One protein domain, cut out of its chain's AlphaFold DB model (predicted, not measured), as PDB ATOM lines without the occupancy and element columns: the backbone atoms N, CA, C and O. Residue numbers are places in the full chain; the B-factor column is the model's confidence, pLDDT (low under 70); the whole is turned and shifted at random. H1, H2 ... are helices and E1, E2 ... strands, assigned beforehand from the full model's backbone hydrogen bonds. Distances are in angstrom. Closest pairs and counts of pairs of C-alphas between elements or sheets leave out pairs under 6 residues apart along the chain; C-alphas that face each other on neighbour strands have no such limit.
ATOM      1  N   SER A   7     194.213 243.070 165.278       95.56
ATOM      2  CA  SER A   7     193.506 242.881 164.011       95.56
ATOM      3  C   SER A   7     192.301 241.980 164.227       95.56
ATOM      4  O   SER A   7     192.427 240.908 164.820       95.56
ATOM      5  N   GLU A   8     191.144 242.408 163.740       96.12
ATOM      6  CA  GLU A   8     189.894 241.674 163.898       96.12
ATOM      7  C   GLU A   8     189.435 241.091 162.576       96.12
ATOM      8  O   GLU A   8     189.457 241.758 161.543       96.12
ATOM      9  N   TYR A   9     188.999 239.838 162.630       97.25
ATOM     10  CA  TYR A   9     188.548 239.101 161.465       97.25
ATOM     11  C   TYR A   9     187.201 238.453 161.740       97.25
ATOM     12  O   TYR A   9     186.945 237.985 162.851       97.25
ATOM     13  N   ILE A  10     186.379 238.357 160.699       97.31
ATOM     14  CA  ILE A  10     185.220 237.469 160.677       97.31
ATOM     15  C   ILE A  10     185.483 236.309 159.723       97.31
ATOM     16  O   ILE A  10     185.966 236.488 158.603       97.31
ATOM     17  N   PHE A  11     185.162 235.106 160.186       97.19
ATOM     18  CA  PHE A  11     185.240 233.882 159.403       97.19
ATOM     19  C   PHE A  11     183.828 233.525 158.953       97.19
ATOM     20  O   PHE A  11     182.916 233.449 159.776       97.19
ATOM     21  N   LYS A  12     183.650 233.327 157.647       96.00
ATOM     22  CA  LYS A  12     182.397 232.867 157.050       96.00
ATOM     23  C   LYS A  12     182.658 231.557 156.321       96.00
ATOM     24  O   LYS A  12     183.676 231.426 155.646       96.00
ATOM     25  N   ASP A  13     181.761 230.590 156.481       96.06
ATOM     26  CA  ASP A  13     181.961 229.233 155.972       96.06
ATOM     27  C   ASP A  13     182.266 229.212 154.471       96.06
ATOM     28  O   ASP A  13     181.526 229.764 153.657       96.06
ATOM     29  N   GLY A  14     183.371 228.556 154.113       95.19
ATOM     30  CA  GLY A  14     183.830 228.439 152.728       95.19
ATOM     31  C   GLY A  14     184.458 229.708 152.140       95.19
ATOM     32  O   GLY A  14     184.890 229.676 150.990       95.19
ATOM     33  N   GLU A  15     184.551 230.801 152.900       96.94
ATOM     34  CA  GLU A  15     185.180 232.051 152.475       96.94
ATOM     35  C   GLU A  15     186.497 232.310 153.231       96.94
ATOM     36  O   GLU A  15     186.668 231.878 154.375       96.94
ATOM     37  N   PRO A  16     187.450 233.034 152.617       96.75
ATOM     38  CA  PRO A  16     188.613 233.541 153.335       96.75
ATOM     39  C   PRO A  16     188.213 234.472 154.497       96.75
ATOM     40  O   PRO A  16     187.162 235.111 154.433       96.75
ATOM     41  N   PRO A  17     189.054 234.609 155.540       97.25
ATOM     42  CA  PRO A  17     188.793 235.537 156.636       97.25
ATOM     43  C   PRO A  17     188.715 236.980 156.134       97.25
ATOM     44  O   PRO A  17     189.598 237.446 155.410       97.25
ATOM     45  N   HIS A  18     187.689 237.708 156.565       96.94
ATOM     46  CA  HIS A  18     187.505 239.115 156.219       96.94
ATOM     47  C   HIS A  18     188.065 239.991 157.336       96.94
ATOM     48  O   HIS A  18     187.621 239.870 158.478       96.94
ATOM     49  N   LEU A  19     189.028 240.861 157.021       97.12
ATOM     50  CA  LEU A  19     189.536 241.861 157.967       97.12
ATOM     51  C   LEU A  19     188.441 242.904 158.218       97.12
ATOM     52  O   LEU A  19     187.997 243.564 157.280       97.12
ATOM     53  N   LEU A  20     188.027 243.054 159.472       96.75
ATOM     54  CA  LEU A  20     187.016 244.026 159.880       96.75
ATOM     55  C   LEU A  20     187.656 245.364 160.223       96.75
ATOM     56  O   LEU A  20     187.320 246.398 159.649       96.75
ATOM     57  N   GLU A  21     188.601 245.332 161.156       96.31
ATOM     58  CA  GLU A  21     189.266 246.522 161.654       96.31
ATOM     59  C   GLU A  21     190.645 246.202 162.219       96.31
ATOM     60  O   GLU A  21     191.018 245.049 162.461       96.31
ATOM     61  N   MET A  22     191.406 247.268 162.444       95.19
ATOM     62  CA  MET A  22     192.683 247.203 163.125       95.19
ATOM     63  C   MET A  22     192.750 248.286 164.191       95.19
ATOM     64  O   MET A  22     192.752 249.480 163.898       95.19
ATOM     65  N   ASN A  23     192.862 247.843 165.435       95.31
ATOM     66  CA  ASN A  23     193.044 248.702 166.588       95.31
ATOM     67  C   ASN A  23     194.544 248.931 166.767       95.31
ATOM     68  O   ASN A  23     195.260 248.035 167.218       95.31
ATOM     69  N   THR A  24     195.029 250.114 166.393       94.50
ATOM     70  CA  THR A  24     196.446 250.495 166.550       94.50
ATOM     71  C   THR A  24     196.823 250.795 167.998       94.50
ATOM     72  O   THR A  24     198.000 250.758 168.336       94.50
ATOM     73  N   ILE A  25     195.832 251.076 168.848       93.44
ATOM     74  CA  ILE A  25     195.969 251.190 170.301       93.44
ATOM     75  C   ILE A  25     194.816 250.387 170.919       93.44
ATOM     76  O   ILE A  25     193.724 250.925 171.112       93.44
ATOM     77  N   PRO A  26     194.996 249.076 171.147       93.56
ATOM     78  CA  PRO A  26     193.945 248.240 171.712       93.56
ATOM     79  C   PRO A  26     193.724 248.549 173.201       93.56
ATOM     80  O   PRO A  26     194.586 249.107 173.876       93.56
ATOM     81  N   GLY A  27     192.569 248.141 173.732       94.75
ATOM     82  CA  GLY A  27     192.300 248.212 175.171       94.75
ATOM     83  C   GLY A  27     193.303 247.387 175.989       94.75
ATOM     84  O   GLY A  27     193.654 246.269 175.600       94.75
ATOM     85  N   LEU A  28     193.742 247.939 177.125       94.19
ATOM     86  CA  LEU A  28     194.789 247.372 177.992       94.19
ATOM     87  C   LEU A  28     194.305 247.036 179.416       94.19
ATOM     88  O   LEU A  28     195.116 246.705 180.279       94.19
ATOM     89  N   THR A  29     192.999 247.112 179.692       93.44
ATOM     90  CA  THR A  29     192.439 246.655 180.981       93.44
ATOM     91  C   THR A  29     192.429 245.128 181.051       93.44
ATOM     92  O   THR A  29     192.488 244.460 180.024       93.44
ATOM     93  N   ARG A  30     192.294 244.535 182.241       91.62
ATOM     94  CA  ARG A  30     192.265 243.063 182.389       91.62
ATOM     95  C   ARG A  30     191.120 242.411 181.605       91.62
ATOM     96  O   ARG A  30     191.240 241.287 181.134       91.62
ATOM     97  N   GLU A  31     190.027 243.142 181.438       95.44
ATOM     98  CA  GLU A  31     188.829 242.745 180.704       95.44
ATOM     99  C   GLU A  31     188.978 242.944 179.183       95.44
ATOM    100  O   GLU A  31     188.095 242.554 178.424       95.44
ATOM    101  N   SER A  32     190.080 243.543 178.723       96.94
ATOM    102  CA  SER A  32     190.348 243.769 177.304       96.94
ATOM    103  C   SER A  32     190.915 242.524 176.614       96.94
ATOM    104  O   SER A  32     191.619 241.712 177.213       96.94
ATOM    105  N   ILE A  33     190.658 242.410 175.308       96.38
ATOM    106  CA  ILE A  33     191.020 241.231 174.505       96.38
ATOM    107  C   ILE A  33     192.537 240.997 174.452       96.38
ATOM    108  O   ILE A  33     192.963 239.859 174.605       96.38
ATOM    109  N   LEU A  34     193.362 242.039 174.271       95.75
ATOM    110  CA  LEU A  34     194.819 241.861 174.165       95.75
ATOM    111  C   LEU A  34     195.410 241.260 175.465       95.75
ATOM    112  O   LEU A  34     196.089 240.236 175.384       95.75
ATOM    113  N   PRO A  35     195.107 241.798 176.665       95.81
ATOM    114  CA  PRO A  35     195.437 241.159 177.942       95.81
ATOM    115  C   PRO A  35     194.951 239.715 178.098       95.81
ATOM    116  O   PRO A  35     195.707 238.863 178.564       95.81
ATOM    117  N   GLN A  36     193.717 239.412 177.686       97.19
ATOM    118  CA  GLN A  36     193.183 238.046 177.744       97.19
ATOM    119  C   GLN A  36     193.920 237.091 176.797       97.19
ATOM    120  O   GLN A  36     194.195 235.952 177.168       97.19
ATOM    121  N   GLN A  37     194.287 237.553 175.598       96.50
ATOM    122  CA  GLN A  37     195.083 236.787 174.638       96.50
ATOM    123  C   GLN A  37     196.493 236.509 175.164       96.50
ATOM    124  O   GLN A  37     196.961 235.378 175.058       96.50
ATOM    125  N   ALA A  38     197.146 237.503 175.774       96.06
ATOM    126  CA  ALA A  38     198.449 237.320 176.412       96.06
ATOM    127  C   ALA A  38     198.374 236.259 177.521       96.06
ATOM    128  O   ALA A  38     199.155 235.310 177.514       96.06
ATOM    129  N   ALA A  39     197.366 236.345 178.395       96.62
ATOM    130  CA  ALA A  39     197.148 235.356 179.447       96.62
ATOM    131  C   ALA A  39     196.894 233.944 178.886       96.62
ATOM    132  O   ALA A  39     197.471 232.976 179.380       96.62
ATOM    133  N   ALA A  40     196.084 233.815 177.828       97.81
ATOM    134  CA  ALA A  40     195.841 232.539 177.151       97.81
ATOM    135  C   ALA A  40     197.110 231.955 176.501       97.81
ATOM    136  O   ALA A  40     197.257 230.736 176.428       97.81
ATOM    137  N   ALA A  41     198.038 232.812 176.071       97.06
ATOM    138  CA  ALA A  41     199.354 232.432 175.562       97.06
ATOM    139  C   ALA A  41     200.403 232.192 176.670       97.06
ATOM    140  O   ALA A  41     201.552 231.886 176.360       97.06
ATOM    141  N   GLY A  42     200.034 232.328 177.950       97.56
ATOM    142  CA  GLY A  42     200.953 232.176 179.081       97.56
ATOM    143  C   GLY A  42     201.919 233.350 179.277       97.56
ATOM    144  O   GLY A  42     202.912 233.204 179.983       97.56
ATOM    145  N   ILE A  43     201.641 234.504 178.667       97.06
ATOM    146  CA  ILE A  43     202.431 235.733 178.786       97.06
ATOM    147  C   ILE A  43     201.826 236.584 179.904       97.06
ATOM    148  O   ILE A  43     200.637 236.916 179.868       97.06
ATOM    149  N   SER A  44     202.629 236.951 180.907       96.31
ATOM    150  CA  SER A  44     202.155 237.856 181.952       96.31
ATOM    151  C   SER A  44     202.013 239.284 181.411       96.31
ATOM    152  O   SER A  44     202.684 239.681 180.459       96.31
ATOM    153  N   LEU A  45     201.152 240.098 182.032       94.56
ATOM    154  CA  LEU A  45     201.032 241.506 181.634       94.56
ATOM    155  C   LEU A  45     202.313 242.305 181.889       94.56
ATOM    156  O   LEU A  45     202.558 243.262 181.163       94.56
ATOM    157  N   SER A  46     203.118 241.910 182.882       96.00
ATOM    158  CA  SER A  46     204.429 242.530 183.104       96.00
ATOM    159  C   SER A  46     205.323 242.280 181.899       96.00
ATOM    160  O   SER A  46     205.763 243.238 181.278       96.00
ATOM    161  N   ASP A  47     205.473 241.016 181.489       96.69
ATOM    162  CA  ASP A  47     206.335 240.645 180.360       96.69
ATOM    163  C   ASP A  47     205.872 241.303 179.054       96.69
ATOM    164  O   ASP A  47     206.681 241.773 178.251       96.69
ATOM    165  N   LEU A  48     204.551 241.378 178.842       94.19
ATOM    166  CA  LEU A  48     203.980 242.055 177.681       94.19
ATOM    167  C   LEU A  48     204.379 243.537 177.658       94.19
ATOM    168  O   LEU A  48     204.841 244.027 176.628       94.19
ATOM    169  N   PHE A  49     204.216 244.258 178.768       93.94
ATOM    170  CA  PHE A  49     204.544 245.683 178.817       93.94
ATOM    171  C   PHE A  49     206.050 245.949 178.818       93.94
ATOM    172  O   PHE A  49     206.477 246.894 178.155       93.94
ATOM    173  N   ASP A  50     206.847 245.089 179.448       96.44
ATOM    174  CA  ASP A  50     208.307 245.165 179.408       96.44
ATOM    175  C   ASP A  50     208.810 245.038 177.963       96.44
ATOM    176  O   ASP A  50     209.575 245.885 177.499       96.44
ATOM    177  N   SER A  51     208.278 244.082 177.188       94.25
ATOM    178  CA  SER A  51     208.632 243.950 175.767       94.25
ATOM    179  C   SER A  51     208.258 245.186 174.934       94.25
ATOM    180  O   SER A  51     208.982 245.561 174.010       94.25
ATOM    181  N   ALA A  52     207.156 245.863 175.277       93.94
ATOM    182  CA  ALA A  52     206.742 247.096 174.611       93.94
ATOM    183  C   ALA A  52     207.698 248.259 174.910       93.94
ATOM    184  O   ALA A  52     207.989 249.056 174.016       93.94
ATOM    185  N   ILE A  53     208.180 248.357 176.151       95.19
ATOM    186  CA  ILE A  53     209.162 249.364 176.567       95.19
ATOM    187  C   ILE A  53     210.486 249.125 175.841       95.19
ATOM    188  O   ILE A  53     211.029 250.055 175.247       95.19
ATOM    189  N   GLU A  54     210.982 247.885 175.837       96.19
ATOM    190  CA  GLU A  54     212.223 247.530 175.143       96.19
ATOM    191  C   GLU A  54     212.154 247.839 173.646       96.19
ATOM    192  O   GLU A  54     213.099 248.387 173.081       96.19
ATOM    193  N   GLU A  55     211.034 247.524 172.993       94.38
ATOM    194  CA  GLU A  55     210.843 247.808 171.572       94.38
ATOM    195  C   GLU A  55     210.756 249.311 171.279       94.38
ATOM    196  O   GLU A  55     211.244 249.765 170.248       94.38
ATOM    197  N   ALA A  56     210.176 250.104 172.185       94.62
ATOM    198  CA  ALA A  56     210.082 251.554 172.024       94.62
ATOM    199  C   ALA A  56     211.438 252.274 172.150       94.62
ATOM    200  O   ALA A  56     211.578 253.394 171.657       94.62
ATOM    201  N   LEU A  57     212.421 251.652 172.807       95.44
ATOM    202  CA  LEU A  57     213.771 252.192 172.995       95.44
ATOM    203  C   LEU A  57     214.732 251.855 171.836       95.44
ATOM    204  O   LEU A  57     215.871 252.325 171.854       95.44
ATOM    205  N   LYS A  58     214.291 251.067 170.844       88.06
ATOM    206  CA  LYS A  58     215.039 250.742 169.615       88.06
ATOM    207  C   LYS A  58     214.738 251.715 168.468       88.06
ATOM    208  O   LYS A  58     215.711 252.111 167.793       88.06
TER     209      LYS A  58
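AT A GLANCE: This is residues 7 to 58 of the 58 residues of the protein "D-alanine-D-alanine ligase" of Algibacter lectus (UniProt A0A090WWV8). A two-stranded hairpin, E1 and E2, forms an arm at one end of an open, elongated chain, and two helices make a corner towards the other end, the short H1 followed by the longer H2; residues 50 to 58, of which 50 to 56 belong to H2, stick out. The printed part has 52 residues, with two named strands and then two named helices, in the order E1, E2, H1, H2. The sheet is antiparallel, order E1 - E2, and the class is mixed, helices and strands. The whole is loose, with a radius of gyration of the C-alphas of 14.1 A and spans of 41 by 24 by 16 A.

HOW THE PARTS SIT: Look first at the hairpin of E1, residues 7 to 10, and E2, residues 18 to 23, antiparallel at 152 degrees. There N 8 and O 21 are 2.9 A apart and N 20 and O 8 are 2.8 A apart, both within hydrogen-bond range. Go on to H1, residues 33 to 40, which is apart from E1. H2, residues 45 to 56, is apart from both strands. H1 and H2 touch only at the corner by their link, H2 with residues 45 to 48 alone; their closest C-alphas, those of Pro 35 and Leu 45, are 6.7 A apart. Their lines stand at a steep tilt of 63 degrees, opposite ways. In H1 and H2 every O i to N i+4 pair is within hydrogen-bond range.

IN THESE COORDINATES: Find C-alpha 7 at (193.506, 242.881, 164.011), where E1 begins; it runs 10.4 A to Ile 10. E2 runs 15.2 A from His 18 to Asn 23. H1 begins at C-alpha 33, (191.020, 241.231, 174.505), and runs 10.3 A to Ala 40. H2 runs 16.6 A from Leu 45 to C-alpha 56 at (210.082, 251.554, 172.024).

THE WHOLE: The two C-alphas farthest apart, those of Gly 14 and Leu 57, are 43.3 A apart. The printed part has no cut and no long link; the link from H1 to H2 is tight. Mean pLDDT of the printed part is 95.6, and no printed residue is under 70.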